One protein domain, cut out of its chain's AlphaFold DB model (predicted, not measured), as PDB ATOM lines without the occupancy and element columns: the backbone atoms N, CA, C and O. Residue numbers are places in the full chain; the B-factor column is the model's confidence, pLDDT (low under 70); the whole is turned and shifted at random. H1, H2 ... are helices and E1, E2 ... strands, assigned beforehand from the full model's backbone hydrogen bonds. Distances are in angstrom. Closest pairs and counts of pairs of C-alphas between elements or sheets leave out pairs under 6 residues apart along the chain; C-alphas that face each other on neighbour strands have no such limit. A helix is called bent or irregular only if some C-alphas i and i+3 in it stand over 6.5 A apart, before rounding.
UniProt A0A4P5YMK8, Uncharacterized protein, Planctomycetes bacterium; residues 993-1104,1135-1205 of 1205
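Overview. This is residues 993 to 1104 and 1135 to 1205 of the 1205 residues of an uncharacterized protein of Planctomycetes bacterium (UniProt A0A4P5YMK8). What shape do these atoms make? One sheet of eight strands curls into a loose, nearly closed barrel with the short helix H1 at one end, and from that end long loops with H2 reach far out, residues 1135 to 1142 sticking out free. What is it built of? The printed part has 183 residues, with two named helices and eight named strands in the order E1 H1 E2 E3 E4 E5 H2 E6 E7 E8; the antiparallel sheet has the order E3 E2 E1 E8 E7 E6 E5 E4. The class is mostly strand, but under half of the residues, 78 of 183, are in named elements. Is it compact? The whole is loose, with a radius of gyration of the C-alphas of 20.7 A and spans of 64 by 50 by 35 A.

Along the chain. Which elements come before the cut? E1 is residues 998 to 1003, beginning at C-alpha (193.682, 164.029, 194.862); H1 is 1012 to 1015, E2 1017 to 1022 and E3 1030 to 1032. E4, residues 1038 to 1049, is 28.8 A long and E5, 1053 to 1064, 33.4 A; H2 is 1078 to 1081. Which come after it? E6, residues 1167 to 1178, is 33.9 A long, E7, 1181 to 1189, 24.9 A, and E8, 1195 to 1204, 26.9 A, ending at C-alpha (195.957, 165.200, 189.458).

Arrangement. How does the sheet close on itself? It is a folded sheet, bent back into two leaves: E3 E2 E1 face E7 E6 E5 E4, with E8 as the hinge. The closest C-alphas of the edge strands E3 and E4, Leu 1031 and Ala 1040, are 5.9 A apart; E4 bends by 73 degrees at residue 1044. Which backbone atoms pair? Within hydrogen-bond range are N 1001 and O 1019 of E1 and E2, 2.8 A, N 1002 and O 1201 of E1 and E8, 2.8 A, and N 1057 and O 1046 of the hairpin E4 and E5, 2.8 A. E6 E7 E8 form a meander, each strand the antiparallel neighbour of the one before, with N 1185 and O 1174 at 2.8 A and N 1200 and O 1184 at 2.8 A. Where are the helices? H1 and H2 are not on the sheet, and they are apart. Both are too short for an O i to N i+4 pair; the single O i to N i+3 pair is within range in H1, but not in H2.

Size, cuts and confidence. How far does it reach? The two farthest C-alphas, Arg 1051 and Asn 1104, are 64.9 A apart. Is anything missing? Residues 1105 to 1134 are not printed, and C-alphas 1104 and 1135 are 35.4 A apart across the cut; the link E5 to H2 is long. Is confidence low anywhere? Residues 1065 to 1104 and 1135 to 1162 are under 70.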
ATOM      1  N   LYS A 993     195.195 172.529 187.306       87.44
ATOM      2  CA  LYS A 993     194.235 172.669 188.412       87.44
ATOM      3  C   LYS A 993     194.896 173.317 189.631       87.44
ATOM      4  O   LYS A 993     195.806 172.732 190.217       87.44
ATOM      5  N   ASP A 994     194.408 174.474 190.067       86.00
ATOM      6  CA  ASP A 994     194.968 175.163 191.242       86.00
ATOM      7  C   ASP A 994     194.712 174.402 192.553       86.00
ATOM      8  O   ASP A 994     195.543 174.419 193.460       86.00
ATOM      9  N   GLN A 995     193.572 173.712 192.652       88.69
ATOM     10  CA  GLN A 995     193.141 172.981 193.850       88.69
ATOM     11  C   GLN A 995     192.690 171.557 193.495       88.69
ATOM     12  O   GLN A 995     191.488 171.270 193.487       88.69
ATOM     13  N   PRO A 996     193.627 170.654 193.159       91.88
ATOM     14  CA  PRO A 996     193.288 169.254 192.938       91.88
ATOM     15  C   PRO A 996     192.726 168.640 194.226       91.88
ATOM     16  O   PRO A 996     193.097 169.023 195.336       91.88
ATOM     17  N   LYS A 997     191.804 167.686 194.084       92.25
ATOM     18  CA  LYS A 997     191.234 166.949 195.220       92.25
ATOM     19  C   LYS A 997     192.138 165.795 195.625       92.25
ATOM     20  O   LYS A 997     192.226 165.470 196.804       92.25
ATOM     21  N   ARG A 998     192.800 165.175 194.651       93.31
ATOM     22  CA  ARG A 998     193.682 164.029 194.862       93.31
ATOM     23  C   ARG A 998     194.747 163.948 193.786       93.31
ATOM     24  O   ARG A 998     194.635 164.573 192.731       93.31
ATOM     25  N   PHE A 999     195.758 163.140 194.050       94.94
ATOM     26  CA  PHE A 999     196.699 162.706 193.034       94.94
ATOM     27  C   PHE A 999     196.911 161.200 193.118       94.94
ATOM     28  O   PHE A 999     196.804 160.599 194.189       94.94
ATOM     29  N   ASN A1000     197.192 160.599 191.969       96.38
ATOM     30  CA  ASN A1000     197.425 159.169 191.835       96.38
ATOM     31  C   ASN A1000     198.792 158.956 191.187       96.38
ATOM     32  O   ASN A1000     199.152 159.711 190.285       96.38
ATOM     33  N   LEU A1001     199.537 157.949 191.635       97.44
ATOM     34  CA  LEU A1001     200.865 157.605 191.142       97.44
ATOM     35  C   LEU A1001     200.983 156.102 190.931       97.44
ATOM     36  O   LEU A1001     200.809 155.315 191.857       97.44
ATOM     37  N   GLU A1002     201.339 155.713 189.721       96.50
ATOM     38  CA  GLU A1002     201.765 154.362 189.404       96.50
ATOM     39  C   GLU A1002     203.196 154.143 189.887       96.50
ATOM     40  O   GLU A1002     204.038 155.030 189.764       96.50
ATOM     41  N   ILE A1003     203.473 152.962 190.430       95.06
ATOM     42  CA  ILE A1003     204.766 152.558 190.977       95.06
ATOM     43  C   ILE A1003     205.163 151.252 190.300       95.06
ATOM     44  O   ILE A1003     204.406 150.289 190.352       95.06
ATOM     45  N   GLY A1004     206.342 151.197 189.676       87.06
ATOM     46  CA  GLY A1004     206.764 150.004 188.931       87.06
ATOM     47  C   GLY A1004     207.211 148.859 189.842       87.06
ATOM     48  O   GLY A1004     207.081 147.689 189.498       87.06
ATOM     49  N   LYS A1005     207.728 149.193 191.030       90.38
ATOM     50  CA  LYS A1005     208.221 148.221 192.010       90.38
ATOM     51  C   LYS A1005     207.804 148.596 193.429       90.38
ATOM     52  O   LYS A1005     208.608 149.043 194.237       90.38
ATOM     53  N   ALA A1006     206.517 148.445 193.705       91.75
ATOM     54  CA  ALA A1006     205.891 148.796 194.971       91.75
ATOM     55  C   ALA A1006     206.194 147.800 196.095       91.75
ATOM     56  O   ALA A1006     206.209 148.186 197.256       91.75
ATOM     57  N   VAL A1007     206.453 146.529 195.780       91.31
ATOM     58  CA  VAL A1007     206.748 145.493 196.782       91.31
ATOM     59  C   VAL A1007     208.021 144.719 196.437       91.31
ATOM     60  O   VAL A1007     208.498 144.734 195.301       91.31
ATOM     61  N   ALA A1008     208.606 144.069 197.445       88.44
ATOM     62  CA  ALA A1008     209.759 143.188 197.279       88.44
ATOM     63  C   ALA A1008     209.314 141.735 197.055       88.44
ATOM     64  O   ALA A1008     208.370 141.271 197.691       88.44
ATOM     65  N   GLY A1009     210.037 140.997 196.207       84.19
ATOM     66  CA  GLY A1009     209.615 139.667 195.742       84.19
ATOM     67  C   GLY A1009     208.614 139.776 194.590       84.19
ATOM     68  O   GLY A1009     208.536 140.831 193.980       84.19
ATOM     69  N   GLY A1010     207.888 138.704 194.285       80.00
ATOM     70  CA  GLY A1010     206.848 138.661 193.251       80.00
ATOM     71  C   GLY A1010     207.342 138.819 191.811       80.00
ATOM     72  O   GLY A1010     208.507 139.115 191.547       80.00
ATOM     73  N   GLU A1011     206.422 138.622 190.871       78.44
ATOM     74  CA  GLU A1011     206.617 138.926 189.452       78.44
ATOM     75  C   GLU A1011     206.374 140.416 189.158       78.44
ATOM     76  O   GLU A1011     205.708 141.122 189.915       78.44
ATOM     77  N   ALA A1012     206.858 140.904 188.012       78.19
ATOM     78  CA  ALA A1012     206.727 142.310 187.614       78.19
ATOM     79  C   ALA A1012     205.285 142.849 187.700       78.19
ATOM     80  O   ALA A1012     205.053 143.927 188.240       78.19
ATOM     81  N   TRP A1013     204.300 142.083 187.231       77.00
ATOM     82  CA  TRP A1013     202.886 142.473 187.274       77.00
ATOM     83  C   TRP A1013     202.300 142.514 188.694       77.00
ATOM     84  O   TRP A1013     201.324 143.225 188.935       77.00
ATOM     85  N   GLN A1014     202.898 141.788 189.642       82.88
ATOM     86  CA  GLN A1014     202.544 141.862 191.060       82.88
ATOM     87  C   GLN A1014     203.204 143.060 191.742       82.88
ATOM     88  O   GLN A1014     202.666 143.581 192.716       82.88
ATOM     89  N   ASN A1015     204.358 143.486 191.230       87.38
ATOM     90  CA  ASN A1015     205.158 144.569 191.789       87.38
ATOM     91  C   ASN A1015     204.677 145.953 191.365       87.38
ATOM     92  O   ASN A1015     204.974 146.922 192.057       87.38
ATOM     93  N   TRP A1016     203.898 146.054 190.291       91.19
ATOM     94  CA  TRP A1016     203.191 147.286 189.964       91.19
ATOM     95  C   TRP A1016     202.181 147.647 191.069       91.19
ATOM     96  O   TRP A1016     201.581 146.764 191.678       91.19
ATOM     97  N   ALA A1017     201.956 148.930 191.341       93.94
ATOM     98  CA  ALA A1017     200.835 149.369 192.173       93.94
ATOM     99  C   ALA A1017     200.414 150.800 191.853       93.94
ATOM    100  O   ALA A1017     201.216 151.606 191.389       93.94
ATOM    101  N   LEU A1018     199.169 151.124 192.184       96.56
ATOM    102  CA  LEU A1018     198.639 152.476 192.177       96.56
ATOM    103  C   LEU A1018     198.593 153.011 193.611       96.56
ATOM    104  O   LEU A1018     197.867 152.481 194.450       96.56
ATOM    105  N   ALA A1019     199.347 154.070 193.888       97.12
ATOM    106  CA  ALA A1019     199.210 154.854 195.107       97.12
ATOM    107  C   ALA A1019     198.258 156.030 194.870       97.12
ATOM    108  O   ALA A1019     198.388 156.744 193.877       97.12
ATOM    109  N   GLN A1020     197.314 156.255 195.779       96.25
ATOM    110  CA  GLN A1020     196.362 157.365 195.699       96.25
ATOM    111  C   GLN A1020     196.413 158.169 196.991       96.25
ATOM    112  O   GLN A1020     196.463 157.594 198.075       96.25
ATOM    113  N   PHE A1021     196.377 159.492 196.877       95.69
ATOM    114  CA  PHE A1021     196.421 160.404 198.015       95.69
ATOM    115  C   PHE A1021     195.296 161.425 197.890       95.69
ATOM    116  O   PHE A1021     195.272 162.211 196.939       95.69
ATOM    117  N   ASP A1022     194.376 161.439 198.854       92.44
ATOM    118  CA  ASP A1022     193.377 162.500 198.962       92.44
ATOM    119  C   ASP A1022     193.982 163.700 199.698       92.44
ATOM    120  O   ASP A1022     194.491 163.588 200.815       92.44
ATOM    121  N   LEU A1023     193.950 164.867 199.059       91.25
ATOM    122  CA  LEU A1023     194.540 166.087 199.608       91.25
ATOM    123  C   LEU A1023     193.698 166.677 200.745       91.25
ATOM    124  O   LEU A1023     194.218 167.475 201.523       91.25
ATOM    125  N   LYS A1024     192.421 166.290 200.867       88.06
ATOM    126  CA  LYS A1024     191.542 166.720 201.964       88.06
ATOM    127  C   LYS A1024     191.581 165.778 203.157       88.06
ATOM    128  O   LYS A1024     191.382 166.235 204.280       88.06
ATOM    129  N   ASP A1025     191.838 164.494 202.926       88.88
ATOM    130  CA  ASP A1025     191.994 163.500 203.985       88.88
ATOM    131  C   ASP A1025     193.282 162.690 203.791       88.88
ATOM    132  O   ASP A1025     193.256 161.605 203.203       88.88
ATOM    133  N   PRO A1026     194.421 163.170 204.325       78.44
ATOM    134  CA  PRO A1026     195.690 162.460 204.242       78.44
ATOM    135  C   PRO A1026     195.662 161.032 204.764       78.44
ATOM    136  O   PRO A1026     196.471 160.230 204.315       78.44
ATOM    137  N   LYS A1027     194.741 160.685 205.671       83.44
ATOM    138  CA  LYS A1027     194.628 159.326 206.220       83.44
ATOM    139  C   LYS A1027     193.933 158.351 205.269       83.44
ATOM    140  O   LYS A1027     193.936 157.155 205.535       83.44
ATOM    141  N   SER A1028     193.348 158.848 204.182       87.00
ATOM    142  CA  SER A1028     192.631 158.043 203.190       87.00
ATOM    143  C   SER A1028     193.512 157.555 202.035       87.00
ATOM    144  O   SER A1028     192.985 157.037 201.049       87.00
ATOM    145  N   ALA A1029     194.838 157.711 202.133       93.81
ATOM    146  CA  ALA A1029     195.737 157.216 201.101       93.81
ATOM    147  C   ALA A1029     195.577 155.700 200.906       93.81
ATOM    148  O   ALA A1029     195.342 154.949 201.856       93.81
ATOM    149  N   THR A1030     195.711 155.246 199.665       95.69
ATOM    150  CA  THR A1030     195.595 153.834 199.298       95.69
ATOM    151  C   THR A1030     196.800 153.389 198.488       95.69
ATOM    152  O   THR A1030     197.430 154.177 197.785       95.69
ATOM    153  N   LEU A1031     197.103 152.096 198.576       95.56
ATOM    154  CA  LEU A1031     198.006 151.404 197.669       95.56
ATOM    155  C   LEU A1031     197.262 150.180 197.139       95.56
ATOM    156  O   LEU A1031     196.876 149.309 197.920       95.56
ATOM    157  N   SER A1032     197.020 150.118 195.833       91.94
ATOM    158  CA  SER A1032     196.219 149.056 195.227       91.94
ATOM    159  C   SER A1032     196.909 148.408 194.031       91.94
ATOM    160  O   SER A1032     197.518 149.053 193.184       91.94
ATOM    161  N   ASN A1033     196.790 147.086 193.967       88.69
ATOM    162  CA  ASN A1033     196.991 146.299 192.760       88.69
ATOM    163  C   ASN A1033     195.989 145.138 192.819       88.69
ATOM    164  O   ASN A1033     196.218 144.112 193.466       88.69
ATOM    165  N   ASN A1034     194.833 145.311 192.181       77.25
ATOM    166  CA  ASN A1034     193.833 144.257 192.090       77.25
ATOM    167  C   ASN A1034     194.428 143.026 191.383       77.25
ATOM    168  O   ASN A1034     195.016 143.132 190.311       77.25
ATOM    169  N   ASN A1035     194.262 141.860 192.006       71.69
ATOM    170  CA  ASN A1035     194.690 140.531 191.531       71.69
ATOM    171  C   ASN A1035     196.175 140.217 191.668       71.69
ATOM    172  O   ASN A1035     196.599 139.139 191.278       71.69
ATOM    173  N   ALA A1036     196.941 141.070 192.345       73.69
ATOM    174  CA  ALA A1036     198.371 140.870 192.570       73.69
ATOM    175  C   ALA A1036     198.739 139.706 193.508       73.69
ATOM    176  O   ALA A1036     199.916 139.402 193.691       73.69
ATOM    177  N   GLY A1037     197.753 139.072 194.153       73.88
ATOM    178  CA  GLY A1037     197.987 138.087 195.215       73.88
ATOM    179  C   GLY A1037     198.404 138.708 196.558       73.88
ATOM    180  O   GLY A1037     198.893 138.010 197.444       73.88
ATOM    181  N   TRP A1038     198.213 140.019 196.738       84.19
ATOM    182  CA  TRP A1038     198.464 140.729 197.996       84.19
ATOM    183  C   TRP A1038     197.435 141.835 198.253       84.19
ATOM    184  O   TRP A1038     196.623 142.182 197.393       84.19
ATOM    185  N   ARG A1039     197.434 142.354 199.482       87.12
ATOM    186  CA  ARG A1039     196.686 143.531 199.930       87.12
ATOM    187  C   ARG A1039     197.604 144.459 200.701       87.12
ATOM    188  O   ARG A1039     198.514 144.003 201.386       87.12
ATOM    189  N   ALA A1040     197.314 145.744 200.628       91.75
ATOM    190  CA  ALA A1040     197.997 146.770 201.388       91.75
ATOM    191  C   ALA A1040     197.003 147.482 202.303       91.75
ATOM    192  O   ALA A1040     195.897 147.820 201.883       91.75
ATOM    193  N   THR A1041     197.427 147.720 203.538       94.44
ATOM    194  CA  THR A1041     196.760 148.627 204.471       94.44
ATOM    195  C   THR A1041     197.706 149.786 204.728       94.44
ATOM    196  O   THR A1041     198.839 149.562 205.146       94.44
ATOM    197  N   VAL A1042     197.267 151.012 204.451       95.75
ATOM    198  CA  VAL A1042     198.063 152.208 204.738       95.75
ATOM    199  C   VAL A1042     197.939 152.530 206.225       95.75
ATOM    200  O   VAL A1042     196.850 152.820 206.714       95.75
ATOM    201  N   ASP A1043     199.055 152.444 206.942       95.62
ATOM    202  CA  ASP A1043     199.140 152.687 208.384       95.62
ATOM    203  C   ASP A1043     199.235 154.190 208.681       95.62
ATOM    204  O   ASP A1043     198.641 154.702 209.632       95.62
ATOM    205  N   SER A1044     199.996 154.909 207.856       95.44
ATOM    206  CA  SER A1044     200.105 156.362 207.894       95.44
ATOM    207  C   SER A1044     200.552 156.915 206.547       95.44
ATOM    208  O   SER A1044     201.222 156.244 205.760       95.44
ATOM    209  N   SER A1045     200.211 158.172 206.298       96.38
ATOM    210  CA  SER A1045     200.620 158.905 205.106       96.38
ATOM    211  C   SER A1045     200.715 160.390 205.406       96.38
ATOM    212  O   SER A1045     200.014 160.919 206.273       96.38
ATOM    213  N   ASN A1046     201.614 161.055 204.695       94.88
ATOM    214  CA  ASN A1046     201.738 162.500 204.674       94.88
ATOM    215  C   ASN A1046     202.047 162.933 203.245       94.88
ATOM    216  O   ASN A1046     202.721 162.213 202.513       94.88
ATOM    217  N   GLN A1047     201.590 164.110 202.846       94.94
ATOM    218  CA  GLN A1047     201.823 164.612 201.507       94.94
ATOM    219  C   GLN A1047     201.874 166.131 201.481       94.94
ATOM    220  O   GLN A1047     201.245 166.823 202.278       94.94
ATOM    221  N   THR A1048     202.621 166.655 200.525       93.12
ATOM    222  CA  THR A1048     202.660 168.067 200.179       93.12
ATOM    223  C   THR A1048     202.636 168.173 198.664       93.12
ATOM    224  O   THR A1048     203.403 167.513 197.966       93.12
ATOM    225  N   LEU A1049     201.745 169.015 198.153       94.31
ATOM    226  CA  LEU A1049     201.660 169.336 196.737       94.31
ATOM    227  C   LEU A1049     201.779 170.849 196.585       94.31
ATOM    228  O   LEU A1049     200.992 171.596 197.163       94.31
ATOM    229  N   SER A1050     202.765 171.293 195.813       92.88
ATOM    230  CA  SER A1050     202.913 172.685 195.400       92.88
ATOM    231  C   SER A1050     202.580 172.837 193.911       92.88
ATOM    232  O   SER A1050     202.153 171.895 193.235       92.88
ATOM    233  N   ARG A1051     202.771 174.046 193.375       88.06
ATOM    234  CA  ARG A1051     202.684 174.290 191.928       88.06
ATOM    235  C   ARG A1051     203.715 173.476 191.141       88.06
ATOM    236  O   ARG A1051     203.467 173.119 189.997       88.06
ATOM    237  N   ASP A1052     204.850 173.188 191.766       91.81
ATOM    238  CA  ASP A1052     206.066 172.782 191.067       91.81
ATOM    239  C   ASP A1052     206.525 171.373 191.439       91.81
ATOM    240  O   ASP A1052     207.143 170.673 190.637       91.81
ATOM    241  N   ALA A1053     206.210 170.950 192.659       94.31
ATOM    242  CA  ALA A1053     206.729 169.734 193.245       94.31
ATOM    243  C   ALA A1053     205.663 169.014 194.065       94.31
ATOM    244  O   ALA A1053     204.677 169.594 194.525       94.31
ATOM    245  N   MET A1054     205.912 167.734 194.271       95.50
ATOM    246  CA  MET A1054     205.142 166.862 195.129       95.50
ATOM    247  C   MET A1054     206.113 166.077 196.007       95.50
ATOM    248  O   MET A1054     207.122 165.562 195.523       95.50
ATOM    249  N   THR A1055     205.795 165.979 197.292       96.81
ATOM    250  CA  THR A1055     206.421 165.018 198.196       96.81
ATOM    251  C   THR A1055     205.337 164.251 198.928       96.81
ATOM    252  O   THR A1055     204.291 164.800 199.275       96.81
ATOM    253  N   ALA A1056     205.563 162.967 199.166       97.12
ATOM    254  CA  ALA A1056     204.695 162.191 200.036       97.12
ATOM    255  C   ALA A1056     205.483 161.113 200.764       97.12
ATOM    256  O   ALA A1056     206.494 160.622 200.273       97.12
ATOM    257  N   THR A1057     205.001 160.720 201.931       97.12
ATOM    258  CA  THR A1057     205.444 159.517 202.618       97.12
ATOM    259  C   THR A1057     204.248 158.633 202.896       97.12
ATOM    260  O   THR A1057     203.134 159.111 203.116       97.12
ATOM    261  N   MET A1058     204.466 157.326 202.860       97.19
ATOM    262  CA  MET A1058     203.434 156.347 203.159       97.19
ATOM    263  C   MET A1058     204.064 155.165 203.885       97.19
ATOM    264  O   MET A1058     205.102 154.659 203.471       97.19
ATOM    265  N   LYS A1059     203.440 154.715 204.968       97.56
ATOM    266  CA  LYS A1059     203.782 153.474 205.657       97.56
ATOM    267  C   LYS A1059     202.657 152.486 205.420       97.56
ATOM    268  O   LYS A1059     201.499 152.812 205.671       97.56
ATOM    269  N   VAL A1060     202.984 151.317 204.886       96.88
ATOM    270  CA  VAL A1060     201.989 150.347 204.425       96.88
ATOM    271  C   VAL A1060     202.325 148.971 204.945       96.88
ATOM    272  O   VAL A1060     203.418 148.469 204.707       96.88
ATOM    273  N   THR A1061     201.355 148.308 205.551       96.31
ATOM    274  CA  THR A1061     201.448 146.889 205.868       96.31
ATOM    275  C   THR A1061     200.913 146.067 204.698       96.31
ATOM    276  O   THR A1061     199.717 146.067 204.398       96.31
ATOM    277  N   VAL A1062     201.821 145.367 204.018       92.94
ATOM    278  CA  VAL A1062     201.525 144.444 202.922       92.94
ATOM    279  C   VAL A1062     201.254 143.062 203.501       92.94
ATOM    280  O   VAL A1062     202.072 142.485 204.217       92.94
ATOM    281  N   THR A1063     200.098 142.507 203.167       87.50
ATOM    282  CA  THR A1063     199.701 141.150 203.538       87.50
ATOM    283  C   THR A1063     199.471 140.332 202.283       87.50
ATOM    284  O   THR A1063     198.954 140.820 201.278       87.50
ATOM    285  N   TRP A1064     199.862 139.068 202.331       75.12
ATOM    286  CA  TRP A1064     199.587 138.153 201.238       75.12
ATOM    287  C   TRP A1064     198.102 137.772 201.212       75.12
ATOM    288  O   TRP A1064     197.455 137.674 202.260       75.12
ATOM    289  N   ARG A1065     197.555 137.538 200.015       63.91
ATOM    290  CA  ARG A1065     196.175 137.084 199.837       63.91
ATOM    291  C   ARG A1065     196.119 135.918 198.855       63.91
ATOM    292  O   ARG A1065     196.371 136.104 197.670       63.91
ATOM    293  N   GLY A1066     195.690 134.761 199.352       49.91
ATOM    294  CA  GLY A1066     195.464 133.580 198.525       49.91
ATOM    295  C   GLY A1066     194.262 133.734 197.613       49.91
ATOM    296  O   GLY A1066     193.278 134.394 197.970       49.91
ATOM    297  N   PHE A1067     194.361 133.127 196.435       45.34
ATOM    298  CA  PHE A1067     193.254 132.944 195.508       45.34
ATOM    299  C   PHE A1067     192.802 131.486 195.577       45.34
ATOM    300  O   PHE A1067     193.621 130.577 195.621       45.34
ATOM    301  N   MET A1068     191.489 131.264 195.626       39.50
ATOM    302  CA  MET A1068     190.934 129.914 195.679       39.50
ATOM    303  C   MET A1068     191.073 129.248 194.305       39.50
ATOM    304  O   MET A1068     190.648 129.822 193.302       39.50
ATOM    305  N   ASP A1069     191.632 128.037 194.278       39.12
ATOM    306  CA  ASP A1069     191.595 127.165 193.107       39.12
ATOM    307  C   ASP A1069     190.136 126.796 192.803       39.12
ATOM    308  O   ASP A1069     189.422 126.258 193.652       39.12
ATOM    309  N   ASN A1070     189.672 127.103 191.593       40.41
ATOM    310  CA  ASN A1070     188.326 126.761 191.142       40.41
ATOM    311  C   ASN A1070     188.324 125.411 190.403       40.41
ATOM    312  O   ASN A1070     187.566 125.220 189.447       40.41
ATOM    313  N   THR A1071     189.184 124.465 190.813       39.97
ATOM    314  CA  THR A1071     189.208 123.100 190.283       39.97
ATOM    315  C   THR A1071     187.827 122.468 190.392       39.97
ATOM    316  O   THR A1071     187.366 122.058 191.456       39.97
ATOM    317  N   TRP A1072     187.160 122.360 189.245       38.34
ATOM    318  CA  TRP A1072     185.948 121.578 189.080       38.34
ATOM    319  C   TRP A1072     186.255 120.093 189.316       38.34
ATOM    320  O   TRP A1072     186.702 119.392 188.410       38.34
ATOM    321  N   ASN A1073     186.038 119.605 190.535       42.16
ATOM    322  CA  ASN A1073     185.851 118.180 190.770       42.16
ATOM    323  C   ASN A1073     184.332 117.907 190.775       42.16
ATOM    324  O   ASN A1073     183.633 118.488 191.610       42.16
ATOM    325  N   PRO A1074     183.796 117.098 189.841       45.09
ATOM    326  CA  PRO A1074     182.370 116.765 189.799       45.09
ATOM    327  C   PRO A1074     181.884 116.002 191.044       45.09
ATOM    328  O   PRO A1074     180.675 115.935 191.279       45.09
ATOM    329  N   ASP A1075     182.792 115.474 191.867       50.84
ATOM    330  CA  ASP A1075     182.439 114.814 193.119       50.84
ATOM    331  C   ASP A1075     181.985 115.805 194.206       50.84
ATOM    332  O   ASP A1075     182.506 116.911 194.366       50.84
ATOM    333  N   LYS A1076     180.997 115.380 195.007       47.50
ATOM    334  CA  LYS A1076     180.295 116.179 196.034       47.50
ATOM    335  C   LYS A1076     181.202 116.947 197.016       47.50
ATOM    336  O   LYS A1076     180.731 117.931 197.585       47.50
ATOM    337  N   ALA A1077     182.457 116.539 197.208       42.47
ATOM    338  CA  ALA A1077     183.393 117.143 198.160       42.47
ATOM    339  C   ALA A1077     183.692 118.630 197.867       42.47
ATOM    340  O   ALA A1077     183.703 119.453 198.780       42.47
ATOM    341  N   ALA A1078     183.762 119.030 196.592       47.34
ATOM    342  CA  ALA A1078     184.062 120.416 196.217       47.34
ATOM    343  C   ALA A1078     182.925 121.422 196.527       47.34
ATOM    344  O   ALA A1078     183.105 122.634 196.386       47.34
ATOM    345  N   LYS A1079     181.724 120.959 196.919       44.72
ATOM    346  CA  LYS A1079     180.652 121.842 197.426       44.72
ATOM    347  C   LYS A1079     180.879 122.262 198.877       44.72
ATOM    348  O   LYS A1079     180.362 123.309 199.265       44.72
ATOM    349  N   GLU A1080     181.609 121.473 199.664       44.56
ATOM    350  CA  GLU A1080     181.984 121.841 201.034       44.56
ATOM    351  C   GLU A1080     183.287 122.643 201.065       44.56
ATOM    352  O   GLU A1080     183.345 123.636 201.784       44.56
ATOM    353  N   ASP A1081     184.253 122.350 200.187       43.16
ATOM    354  CA  ASP A1081     185.481 123.158 200.068       43.16
ATOM    355  C   ASP A1081     185.199 124.594 199.591       43.16
ATOM    356  O   ASP A1081     185.815 125.542 200.067       43.16
ATOM    357  N   ARG A1082     184.174 124.794 198.747       44.91
ATOM    358  CA  ARG A1082     183.680 126.136 198.372       44.91
ATOM    359  C   ARG A1082     182.999 126.896 199.520       44.91
ATOM    360  O   ARG A1082     182.790 128.102 199.404       44.91
ATOM    361  N   LYS A1083     182.621 126.204 200.601       39.88
ATOM    362  CA  LYS A1083     182.070 126.788 201.838       39.88
ATOM    363  C   LYS A1083     183.124 126.950 202.934       39.88
ATOM    364  O   LYS A1083     182.841 127.632 203.918       39.88
ATOM    365  N   ALA A1084     184.296 126.329 202.795       36.75
ATOM    366  CA  ALA A1084     185.365 126.436 203.774       36.75
ATOM    367  C   ALA A1084     185.889 127.879 203.806       36.75
ATOM    368  O   ALA A1084     186.220 128.469 202.776       36.75
ATOM    369  N   GLU A1085     185.905 128.467 205.001       40.84
ATOM    370  CA  GLU A1085     186.324 129.847 205.225       40.84
ATOM    371  C   GLU A1085     187.725 130.142 204.674       40.84
ATOM    372  O   GLU A1085     188.650 129.332 204.729       40.84
ATOM    373  N   TRP A1086     187.860 131.379 204.203       47.53
ATOM    374  CA  TRP A1086     189.075 132.078 203.815       47.53
ATOM    375  C   TRP A1086     190.222 131.838 204.817       47.53
ATOM    376  O   TRP A1086     190.287 132.493 205.859       47.53
ATOM    377  N   LYS A1087     191.172 130.945 204.511       41.03
ATOM    378  CA  LYS A1087     192.350 130.736 205.369       41.03
ATOM    379  C   LYS A1087     193.428 131.781 205.079       41.03
ATOM    380  O   LYS A1087     194.264 131.617 204.192       41.03
ATOM    381  N   ILE A1088     193.407 132.872 205.843       41.84
ATOM    382  CA  ILE A1088     194.481 133.876 205.879       41.84
ATOM    383  C   ILE A1088     195.809 133.172 206.224       41.84
ATOM    384  O   ILE A1088     195.877 132.447 207.212       41.84
ATOM    385  N   GLY A1089     196.867 133.396 205.432       38.47
ATOM    386  CA  GLY A1089     198.232 132.959 205.769       38.47
ATOM    387  C   GLY A1089     198.648 131.548 205.325       38.47
ATOM    388  O   GLY A1089     199.629 131.032 205.849       38.47
ATOM    389  N   THR A1090     197.948 130.922 204.375       38.81
ATOM    390  CA  THR A1090     198.340 129.617 203.794       38.81
ATOM    391  C   THR A1090     198.873 129.782 202.370       38.81
ATOM    392  O   THR A1090     198.331 130.573 201.619       38.81
ATOM    393  N   LEU A1091     199.925 129.051 201.983       34.41
ATOM    394  CA  LEU A1091     200.560 129.095 200.647       34.41
ATOM    395  C   LEU A1091     199.754 128.368 199.551       34.41
ATOM    396  O   LEU A1091     200.287 128.090 198.476       34.41
ATOM    397  N   ASP A1092     198.485 128.062 199.819       32.91
ATOM    398  CA  ASP A1092     197.609 127.311 198.927       32.91
ATOM    399  C   ASP A1092     197.200 128.185 197.722       32.91
ATOM    400  O   ASP A1092     196.134 128.790 197.677       32.91
ATOM    401  N   TRP A1093     198.112 128.189 196.745       42.19
ATOM    402  CA  TRP A1093     197.967 128.388 195.302       42.19
ATOM    403  C   TRP A1093     197.809 129.806 194.706       42.19
ATOM    404  O   TRP A1093     196.908 130.585 195.003       42.19
ATOM    405  N   LEU A1094     198.674 130.048 193.709       34.62
ATOM    406  CA  LEU A1094     198.523 130.927 192.536       34.62
ATOM    407  C   LEU A1094     197.703 130.187 191.445       34.62
ATOM    408  O   LEU A1094     198.121 130.109 190.294       34.62
ATOM    409  N   ALA A1095     196.596 129.528 191.815       32.94
ATOM    410  CA  ALA A1095     195.928 128.559 190.941       32.94
ATOM    411  C   ALA A1095     195.234 129.198 189.730       32.94
ATOM    412  O   ALA A1095     194.444 130.137 189.826       32.94
ATOM    413  N   TYR A1096     195.564 128.593 188.596       42.88
ATOM    414  CA  TYR A1096     195.214 128.930 187.231       42.88
ATOM    415  C   TYR A1096     193.797 128.519 186.839       42.88
ATOM    416  O   TYR A1096     193.207 127.577 187.367       42.88
ATOM    417  N   TRP A1097     193.308 129.196 185.803       41.62
ATOM    418  CA  TRP A1097     192.179 128.804 184.972       41.62
ATOM    419  C   TRP A1097     192.397 127.386 184.417       41.62
ATOM    420  O   TRP A1097     193.253 127.171 183.559       41.62
ATOM    421  N   ARG A1098     191.644 126.396 184.902       34.59
ATOM    422  CA  ARG A1098     191.684 125.039 184.342       34.59
ATOM    423  C   ARG A1098     191.161 125.072 182.902       34.59
ATOM    424  O   ARG A1098     190.062 125.569 182.653       34.59
ATOM    425  N   ILE A1099     191.922 124.513 181.962       37.09
ATOM    426  CA  ILE A1099     191.442 124.231 180.605       37.09
ATOM    427  C   ILE A1099     190.267 123.264 180.743       37.09
ATOM    428  O   ILE A1099     190.396 122.195 181.346       37.09
ATOM    429  N   GLY A1100     189.100 123.652 180.230       35.66
ATOM    430  CA  GLY A1100     187.984 122.724 180.096       35.66
ATOM    431  C   GLY A1100     188.434 121.482 179.323       35.66
ATOM    432  O   GLY A1100     189.218 121.584 178.383       35.66
ATOM    433  N   HIS A1101     187.961 120.302 179.727       35.41
ATOM    434  CA  HIS A1101     188.176 119.083 178.947       35.41
ATOM    435  C   HIS A1101     187.735 119.293 177.491       35.41
ATOM    436  O   HIS A1101     186.739 119.980 177.249       35.41
ATOM    437  N   GLU A1102     188.448 118.678 176.539       39.78
ATOM    438  CA  GLU A1102     188.007 118.608 175.143       39.78
ATOM    439  C   GLU A1102     186.547 118.137 175.103       39.78
ATOM    440  O   GLU A1102     186.227 117.002 175.464       39.78
ATOM    441  N   GLY A1103     185.639 119.023 174.693       36.06
ATOM    442  CA  GLY A1103     184.266 118.635 174.415       36.06
ATOM    443  C   GLY A1103     184.277 117.619 173.276       36.06
ATOM    444  O   GLY A1103     184.731 117.920 172.176       36.06
ATOM    445  N   ASN A1104     183.770 116.413 173.526       38.19
ATOM    446  CA  ASN A1104     183.714 115.313 172.554       38.19
ATOM    447  C   ASN A1104     182.817 115.583 171.320       38.19
ATOM    448  O   ASN A1104     182.601 114.670 170.529       38.19
ATOM    449  N   ILE A1135     217.029 126.585 169.554       34.06
ATOM    450  CA  ILE A1135     216.615 127.969 169.881       34.06
ATOM    451  C   ILE A1135     217.592 128.973 169.229       34.06
ATOM    452  O   ILE A1135     218.795 128.914 169.519       34.06
ATOM    453  N   PRO A1136     217.137 129.937 168.400       29.73
ATOM    454  CA  PRO A1136     217.994 131.002 167.887       29.73
ATOM    455  C   PRO A1136     218.458 131.917 169.030       29.73
ATOM    456  O   PRO A1136     217.661 132.589 169.682       29.73
ATOM    457  N   LYS A1137     219.770 131.971 169.279       30.23
ATOM    458  CA  LYS A1137     220.388 133.021 170.109       30.23
ATOM    459  C   LYS A1137     220.320 134.359 169.346       30.23
ATOM    460  O   LYS A1137     220.558 134.339 168.140       30.23
ATOM    461  N   PRO A1138     220.043 135.505 170.001       34.25
ATOM    462  CA  PRO A1138     220.298 135.791 171.409       34.25
ATOM    463  C   PRO A1138     218.999 135.895 172.222       34.25
ATOM    464  O   PRO A1138     218.445 136.976 172.393       34.25
ATOM    465  N   TRP A1139     218.537 134.774 172.769       32.16
ATOM    466  CA  TRP A1139     217.600 134.766 173.891       32.16
ATOM    467  C   TRP A1139     218.384 134.413 175.165       32.16
ATOM    468  O   TRP A1139     219.310 133.594 175.078       32.16
ATOM    469  N   PRO A1140     218.095 135.019 176.333       39.31
ATOM    470  CA  PRO A1140     218.777 134.676 177.575       39.31
ATOM    471  C   PRO A1140     218.604 133.184 177.863       39.31
ATOM    472  O   PRO A1140     217.489 132.669 177.846       39.31
ATOM    473  N   LYS A1141     219.712 132.487 178.130       34.44
ATOM    474  CA  LYS A1141     219.747 131.032 178.367       34.44
ATOM    475  C   LYS A1141     218.935 130.572 179.591       34.44
ATOM    476  O   LYS A1141     218.763 129.373 179.765       34.44
ATOM    477  N   ASP A1142     218.428 131.518 180.380       40.12
ATOM    478  CA  ASP A1142     217.832 131.290 181.693       40.12
ATOM    479  C   ASP A1142     216.356 131.732 181.772       40.12
ATOM    480  O   ASP A1142     215.804 131.834 182.866       40.12
ATOM    481  N   THR A1143     215.690 132.023 180.644       35.56
ATOM    482  CA  THR A1143     214.241 132.296 180.644       35.56
ATOM    483  C   THR A1143     213.470 130.966 180.640       35.56
ATOM    484  O   THR A1143     213.576 130.231 179.658       35.56
ATOM    485  N   PRO A1144     212.707 130.617 181.697       35.62
ATOM    486  CA  PRO A1144     211.974 129.354 181.752       35.62
ATOM    487  C   PRO A1144     210.910 129.315 180.651       35.62
ATOM    488  O   PRO A1144     210.074 130.212 180.566       35.62
ATOM    489  N   ILE A1145     210.930 128.277 179.815       36.66
ATOM    490  CA  ILE A1145     209.827 127.969 178.898       36.66
ATOM    491  C   ILE A1145     208.868 127.029 179.635       36.66
ATOM    492  O   ILE A1145     209.297 126.058 180.254       36.66
ATOM    493  N   PHE A1146     207.572 127.339 179.580       37.69
ATOM    494  CA  PHE A1146     206.495 126.581 180.215       37.69
ATOM    495  C   PHE A1146     206.468 125.118 179.729       37.69
ATOM    496  O   PHE A1146     206.231 124.853 178.551       37.69
ATOM    497  N   GLU A1147     206.683 124.155 180.628       34.53
ATOM    498  CA  GLU A1147     206.422 122.737 180.355       34.53
ATOM    499  C   GLU A1147     204.916 122.466 180.490       34.53
ATOM    500  O   GLU A1147     204.351 122.629 181.570       34.53
ATOM    501  N   MET A1148     204.257 122.053 179.405       34.03
ATOM    502  CA  MET A1148     202.901 121.501 179.462       34.03
ATOM    503  C   MET A1148     202.979 119.989 179.695       34.03
ATOM    504  O   MET A1148     203.616 119.281 178.914       34.03
ATOM    505  N   GLU A1149     202.316 119.487 180.739       33.44
ATOM    506  CA  GLU A1149     202.172 118.043 180.959       33.44
ATOM    507  C   GLU A1149     201.234 117.392 179.922       33.44
ATOM    508  O   GLU A1149     200.365 118.041 179.331       33.44
ATOM    509  N   ALA A1150     201.433 116.094 179.680       36.34
ATOM    510  CA  ALA A1150     200.785 115.320 178.617       36.34
ATOM    511  C   ALA A1150     199.337 114.885 178.955       36.34
ATOM    512  O   ALA A1150     198.643 114.312 178.117       36.34
ATOM    513  N   ASP A1151     198.871 115.176 180.167       33.34
ATOM    514  CA  ASP A1151     197.789 114.474 180.868       33.34
ATOM    515  C   ASP A1151     196.431 115.197 180.808       33.34
ATOM    516  O   ASP A1151     195.496 114.857 181.531       33.34
ATOM    517  N   GLY A1152     196.296 116.212 179.954       36.94
ATOM    518  CA  GLY A1152     195.083 117.022 179.859       36.94
ATOM    519  C   GLY A1152     195.211 118.371 180.561       36.94
ATOM    520  O   GLY A1152     194.708 118.584 181.659       36.94
ATOM    521  N   GLY A1153     195.819 119.319 179.849       38.75
ATOM    522  CA  GLY A1153     195.440 120.730 179.892       38.75
ATOM    523  C   GLY A1153     195.599 121.482 181.219       38.75
ATOM    524  O   GLY A1153     194.863 122.431 181.470       38.75
ATOM    525  N   ARG A1154     196.548 121.144 182.088       34.84
ATOM    526  CA  ARG A1154     196.897 122.071 183.172       34.84
ATOM    527  C   ARG A1154     197.937 123.062 182.646       34.84
ATOM    528  O   ARG A1154     199.058 122.670 182.348       34.84
ATOM    529  N   LEU A1155     197.563 124.335 182.490       36.28
ATOM    530  CA  LEU A1155     198.550 125.403 182.325       36.28
ATOM    531  C   LEU A1155     199.004 125.804 183.732       36.28
ATOM    532  O   LEU A1155     198.327 126.573 184.410       36.28
ATOM    533  N   GLU A1156     200.099 125.219 184.211       36.72
ATOM    534  CA  GLU A1156     200.754 125.676 185.436       36.72
ATOM    535  C   GLU A1156     201.791 126.731 185.071       36.72
ATOM    536  O   GLU A1156     202.794 126.449 184.414       36.72
ATOM    537  N   TYR A1157     201.579 127.964 185.511       39.22
ATOM    538  CA  TYR A1157     202.632 128.969 185.455       39.22
ATOM    539  C   TYR A1157     203.602 128.661 186.594       39.22
ATOM    540  O   TYR A1157     203.364 128.956 187.771       39.22
ATOM    541  N   LYS A1158     204.694 127.998 186.241       39.25
ATOM    542  CA  LYS A1158     205.820 127.797 187.144       39.25
ATOM    543  C   LYS A1158     206.603 129.103 187.188       39.25
ATOM    544  O   LYS A1158     207.384 129.398 186.289       39.25
ATOM    545  N   THR A1159     206.361 129.903 188.219       42.62
ATOM    546  CA  THR A1159     207.161 131.101 188.467       42.62
ATOM    547  C   THR A1159     208.436 130.730 189.221       42.62
ATOM    548  O   THR A1159     208.399 130.013 190.220       42.62
ATOM    549  N   SER A1160     209.584 131.211 188.745       43.66
ATOM    550  CA  SER A1160     210.856 131.138 189.475       43.66
ATOM    551  C   SER A1160     210.996 132.257 190.513       43.66
ATOM    552  O   SER A1160     212.016 132.336 191.203       43.66
ATOM    553  N   PHE A1161     210.017 133.164 190.603       53.47
ATOM    554  CA  PHE A1161     210.093 134.326 191.475       53.47
ATOM    555  C   PHE A1161     209.789 133.956 192.924       53.47
ATOM    556  O   PHE A1161     208.922 133.139 193.237       53.47
ATOM    557  N   LYS A1162     210.524 134.594 193.841       65.12
ATOM    558  CA  LYS A1162     210.234 134.493 195.273       65.12
ATOM    559  C   LYS A1162     208.843 135.077 195.532       65.12
ATOM    560  O   LYS A1162     208.526 136.098 194.927       65.12
ATOM    561  N   PRO A1163     208.049 134.512 196.456       70.50
ATOM    562  CA  PRO A1163     206.823 135.150 196.908       70.50
ATOM    563  C   PRO A1163     207.076 136.598 197.327       70.50
ATOM    564  O   PRO A1163     208.173 136.954 197.770       70.50
ATOM    565  N   ILE A1164     206.045 137.421 197.200       80.88
ATOM    566  CA  ILE A1164     206.055 138.784 197.728       80.88
ATOM    567  C   ILE A1164     206.354 138.717 199.219       80.88
ATOM    568  O   ILE A1164     205.812 137.864 199.920       80.88
ATOM    569  N   VAL A1165     207.227 139.599 199.692       86.88
ATOM    570  CA  VAL A1165     207.637 139.666 201.092       86.88
ATOM    571  C   VAL A1165     206.554 140.420 201.874       86.88
ATOM    572  O   VAL A1165     206.449 141.637 201.712       86.88
ATOM    573  N   PRO A1166     205.727 139.744 202.699       88.56
ATOM    574  CA  PRO A1166     204.736 140.429 203.516       88.56
ATOM    575  C   PRO A1166     205.419 141.190 204.658       88.56
ATOM    576  O   PRO A1166     206.509 140.833 205.105       88.56
ATOM    577  N   GLY A1167     204.747 142.214 205.167       94.00
ATOM    578  CA  GLY A1167     205.224 143.050 206.261       94.00
ATOM    579  C   GLY A1167     205.072 144.532 205.953       94.00
ATOM    580  O   GLY A1167     204.405 144.926 204.999       94.00
ATOM    581  N   THR A1168     205.679 145.365 206.789       97.12
ATOM    582  CA  THR A1168     205.577 146.817 206.658       97.12
ATOM    583  C   THR A1168     206.623 147.361 205.689       97.12
ATOM    584  O   THR A1168     207.819 147.154 205.883       97.12
ATOM    585  N   CYS A1169     206.159 148.083 204.675       97.19
ATOM    586  CA  CYS A1169     206.962 148.853 203.739       97.19
ATOM    587  C   CYS A1169     206.841 150.353 204.045       97.19
ATOM    588  O   CYS A1169     205.776 150.831 204.448       97.19
ATOM    589  N   GLU A1170     207.905 151.108 203.794       97.88
ATOM    590  CA  GLU A1170     207.899 152.574 203.848       97.88
ATOM    591  C   GLU A1170     208.184 153.130 202.448       97.88
ATOM    592  O   GLU A1170     209.077 152.652 201.752       97.88
ATOM    593  N   TYR A1171     207.404 154.119 202.023       98.19
ATOM    594  CA  TYR A1171     207.479 154.746 200.708       98.19
ATOM    595  C   TYR A1171     207.773 156.230 200.894       98.19
ATOM    596  O   TYR A1171     207.074 156.903 201.654       98.19
ATOM    597  N   GLN A1172     208.762 156.743 200.171       98.12
ATOM    598  CA  GLN A1172     209.067 158.167 200.080       98.12
ATOM    599  C   GLN A1172     208.997 158.597 198.618       98.12
ATOM    600  O   GLN A1172     209.792 158.145 197.799       98.12
ATOM    601  N   PHE A1173     208.031 159.449 198.302       98.00
ATOM    602  CA  PHE A1173     207.759 159.972 196.971       98.00
ATOM    603  C   PHE A1173     208.354 161.364 196.815       98.00
ATOM    604  O   PHE A1173     208.142 162.236 197.660       98.00
ATOM    605  N   GLU A1174     209.022 161.576 195.688       97.81
ATOM    606  CA  GLU A1174     209.549 162.867 195.260       97.81
ATOM    607  C   GLU A1174     209.221 163.054 193.781       97.81
ATOM    608  O   GLU A1174     209.671 162.285 192.930       97.81
ATOM    609  N   GLY A1175     208.400 164.054 193.469       96.56
ATOM    610  CA  GLY A1175     207.870 164.271 192.130       96.56
ATOM    611  C   GLY A1175     207.941 165.722 191.684       96.56
ATOM    612  O   GLY A1175     207.838 166.655 192.476       96.56
ATOM    613  N   THR A1176     208.084 165.903 190.377       96.19
ATOM    614  CA  THR A1176     207.925 167.187 189.696       96.19
ATOM    615  C   THR A1176     206.543 167.241 189.061       96.19
ATOM    616  O   THR A1176     206.116 166.288 188.404       96.19
ATOM    617  N   ARG A1177     205.846 168.363 189.247       94.94
ATOM    618  CA  ARG A1177     204.543 168.612 188.631       94.94
ATOM    619  C   ARG A1177     204.734 169.290 187.274       94.94
ATOM    620  O   ARG A1177     205.396 170.317 187.185       94.94
ATOM    621  N   VAL A1178     204.130 168.732 186.226       95.44
ATOM    622  CA  VAL A1178     204.118 169.284 184.863       95.44
ATOM    623  C   VAL A1178     202.660 169.394 184.423       95.44
ATOM    624  O   VAL A1178     202.055 168.435 183.944       95.44
ATOM    625  N   GLY A1179     202.050 170.554 184.671       93.12
ATOM    626  CA  GLY A1179     200.607 170.730 184.501       93.12
ATOM    627  C   GLY A1179     199.797 169.858 185.471       93.12
ATOM    628  O   GLY A1179     199.943 169.974 186.689       93.12
ATOM    629  N   ASP A1180     198.948 168.982 184.930       94.88
ATOM    630  CA  ASP A1180     198.129 168.030 185.704       94.88
ATOM    631  C   ASP A1180     198.750 166.624 185.806       94.88
ATOM    632  O   ASP A1180     198.087 165.672 186.224       94.88
ATOM    633  N   VAL A1181     200.025 166.492 185.440       97.00
ATOM    634  CA  VAL A1181     200.797 165.246 185.490       97.00
ATOM    635  C   VAL A1181     201.922 165.369 186.520       97.00
ATOM    636  O   VAL A1181     202.493 166.445 186.710       97.00
ATOM    637  N   ILE A1182     202.242 164.264 187.191       97.25
ATOM    638  CA  ILE A1182     203.372 164.150 188.118       97.25
ATOM    639  C   ILE A1182     204.319 163.072 187.601       97.25
ATOM    640  O   ILE A1182     203.886 161.966 187.282       97.25
ATOM    641  N   ALA A1183     205.612 163.384 187.572       97.38
ATOM    642  CA  ALA A1183     206.676 162.431 187.277       97.38
ATOM    643  C   ALA A1183     207.760 162.511 188.352       97.38
ATOM    644  O   ALA A1183     208.181 163.607 188.732       97.38
ATOM    645  N   GLY A1184     208.217 161.366 188.847       96.81
ATOM    646  CA  GLY A1184     209.116 161.341 189.991       96.81
ATOM    647  C   GLY A1184     209.696 159.979 190.321       96.81
ATOM    648  O   GLY A1184     209.629 159.022 189.551       96.81
ATOM    649  N   THR A1185     210.269 159.894 191.509       97.31
ATOM    650  CA  THR A1185     210.786 158.655 192.074       97.31
ATOM    651  C   THR A1185     210.072 158.315 193.364       97.31
ATOM    652  O   THR A1185     209.621 159.192 194.101       97.31
ATOM    653  N   VAL A1186     210.009 157.022 193.657       97.56
ATOM    654  CA  VAL A1186     209.647 156.514 194.970       97.56
ATOM    655  C   VAL A1186     210.758 155.613 195.490       97.56
ATOM    656  O   VAL A1186     211.193 154.678 194.810       97.56
ATOM    657  N   THR A1187     211.221 155.912 196.698       98.00
ATOM    658  CA  THR A1187     212.094 155.035 197.473       98.00
ATOM    659  C   THR A1187     211.210 154.121 198.306       98.00
ATOM    660  O   THR A1187     210.457 154.593 199.157       98.00
ATOM    661  N   VAL A1188     211.282 152.822 198.037       97.06
ATOM    662  CA  VAL A1188     210.545 151.773 198.741       97.06
ATOM    663  C   VAL A1188     211.511 151.027 199.644       97.06
ATOM    664  O   VAL A1188     212.429 150.361 199.158       97.06
ATOM    665  N   LYS A1189     211.286 151.120 200.950       97.75
ATOM    666  CA  LYS A1189     211.976 150.340 201.972       97.75
ATOM    667  C   LYS A1189     211.131 149.122 202.324       97.75
ATOM    668  O   LYS A1189     210.044 149.268 202.881       97.75
ATOM    669  N   SER A1190     211.603 147.935 201.967       95.00
ATOM    670  CA  SER A1190     210.899 146.670 202.187       95.00
ATOM    671  C   SER A1190     210.987 146.190 203.644       95.00
ATOM    672  O   SER A1190     211.802 146.703 204.415       95.00
ATOM    673  N   PRO A1191     210.193 145.172 204.043       94.25
ATOM    674  CA  PRO A1191     210.174 144.677 205.422       94.25
ATOM    675  C   PRO A1191     211.518 144.103 205.897       94.25
ATOM    676  O   PRO A1191     211.790 144.072 207.094       94.25
ATOM    677  N   ASP A1192     212.374 143.667 204.968       92.56
ATOM    678  CA  ASP A1192     213.743 143.211 205.243       92.56
ATOM    679  C   ASP A1192     214.761 144.365 205.363       92.56
ATOM    680  O   ASP A1192     215.959 144.121 205.501       92.56
ATOM    681  N   GLY A1193     214.298 145.618 205.305       93.62
ATOM    682  CA  GLY A1193     215.104 146.827 205.445       93.62
ATOM    683  C   GLY A1193     215.844 147.262 204.180       93.62
ATOM    684  O   GLY A1193     216.568 148.255 204.240       93.62
ATOM    685  N   LYS A1194     215.687 146.563 203.046       95.00
ATOM    686  CA  LYS A1194     216.308 146.974 201.779       95.00
ATOM    687  C   LYS A1194     215.557 148.141 201.156       95.00
ATOM    688  O   LYS A1194     214.333 148.155 201.122       95.00
ATOM    689  N   GLU A1195     216.302 149.086 200.602       96.31
ATOM    690  CA  GLU A1195     215.741 150.202 199.848       96.31
ATOM    691  C   GLU A1195     215.878 149.952 198.349       96.31
ATOM    692  O   GLU A1195     216.902 149.469 197.860       96.31
ATOM    693  N   SER A1196     214.829 150.288 197.608       94.00
ATOM    694  CA  SER A1196     214.839 150.304 196.152       94.00
ATOM    695  C   SER A1196     214.222 151.601 195.656       94.00
ATOM    696  O   SER A1196     213.198 152.041 196.168       94.00
ATOM    697  N   VAL A1197     214.855 152.222 194.666       95.38
ATOM    698  CA  VAL A1197     214.348 153.442 194.033       95.38
ATOM    699  C   VAL A1197     213.750 153.057 192.690       95.38
ATOM    700  O   VAL A1197     214.416 152.417 191.875       95.38
ATOM    701  N   CYS A1198     212.501 153.438 192.452       94.00
ATOM    702  CA  CYS A1198     211.839 153.228 191.169       94.00
ATOM    703  C   CYS A1198     211.079 154.481 190.725       94.00
ATOM    704  O   CYS A1198     210.911 155.430 191.489       94.00
ATOM    705  N   GLN A1199     210.674 154.509 189.457       95.19
ATOM    706  CA  GLN A1199     209.888 155.613 188.916       95.19
ATOM    707  C   GLN A1199     208.462 155.586 189.463       95.19
ATOM    708  O   GLN A1199     207.878 154.515 189.646       95.19
ATOM    709  N   CYS A1200     207.897 156.776 189.636       96.31
ATOM    710  CA  CYS A1200     206.469 156.966 189.785       96.31
ATOM    711  C   CYS A1200     205.941 157.994 188.777       96.31
ATOM    712  O   CYS A1200     206.626 158.958 188.425       96.31
ATOM    713  N   PHE A1201     204.733 157.760 188.272       97.12
ATOM    714  CA  PHE A1201     204.101 158.613 187.268       97.12
ATOM    715  C   PHE A1201     202.587 158.599 187.435       97.12
ATOM    716  O   PHE A1201     202.012 157.564 187.751       97.12
ATOM    717  N   GLY A1202     201.927 159.730 187.227       96.56
ATOM    718  CA  GLY A1202     200.474 159.776 187.314       96.56
ATOM    719  C   GLY A1202     199.910 161.178 187.171       96.56
ATOM    720  O   GLY A1202     200.525 162.036 186.538       96.56
ATOM    721  N   SER A1203     198.730 161.423 187.734       95.50
ATOM    722  CA  SER A1203     197.989 162.669 187.510       95.50
ATOM    723  C   SER A1203     197.278 163.221 188.729       95.50
ATOM    724  O   SER A1203     197.065 162.544 189.735       95.50
ATOM    725  N   LEU A1204     196.826 164.461 188.558       94.38
ATOM    726  CA  LEU A1204     195.957 165.200 189.458       94.38
ATOM    727  C   LEU A1204     194.479 165.074 189.045       94.38
ATOM    728  O   LEU A1204     194.130 165.257 187.874       94.38
ATOM    729  N   GLU A1205     193.592 164.828 190.012       89.81
ATOM    730  CA  GLU A1205     192.130 164.822 189.818       89.81
ATOM    731  C   GLU A1205     191.428 165.964 190.551       89.81
ATOM    732  O   GLU A1205     191.699 166.195 191.753       89.81
TER     733      GLU A1205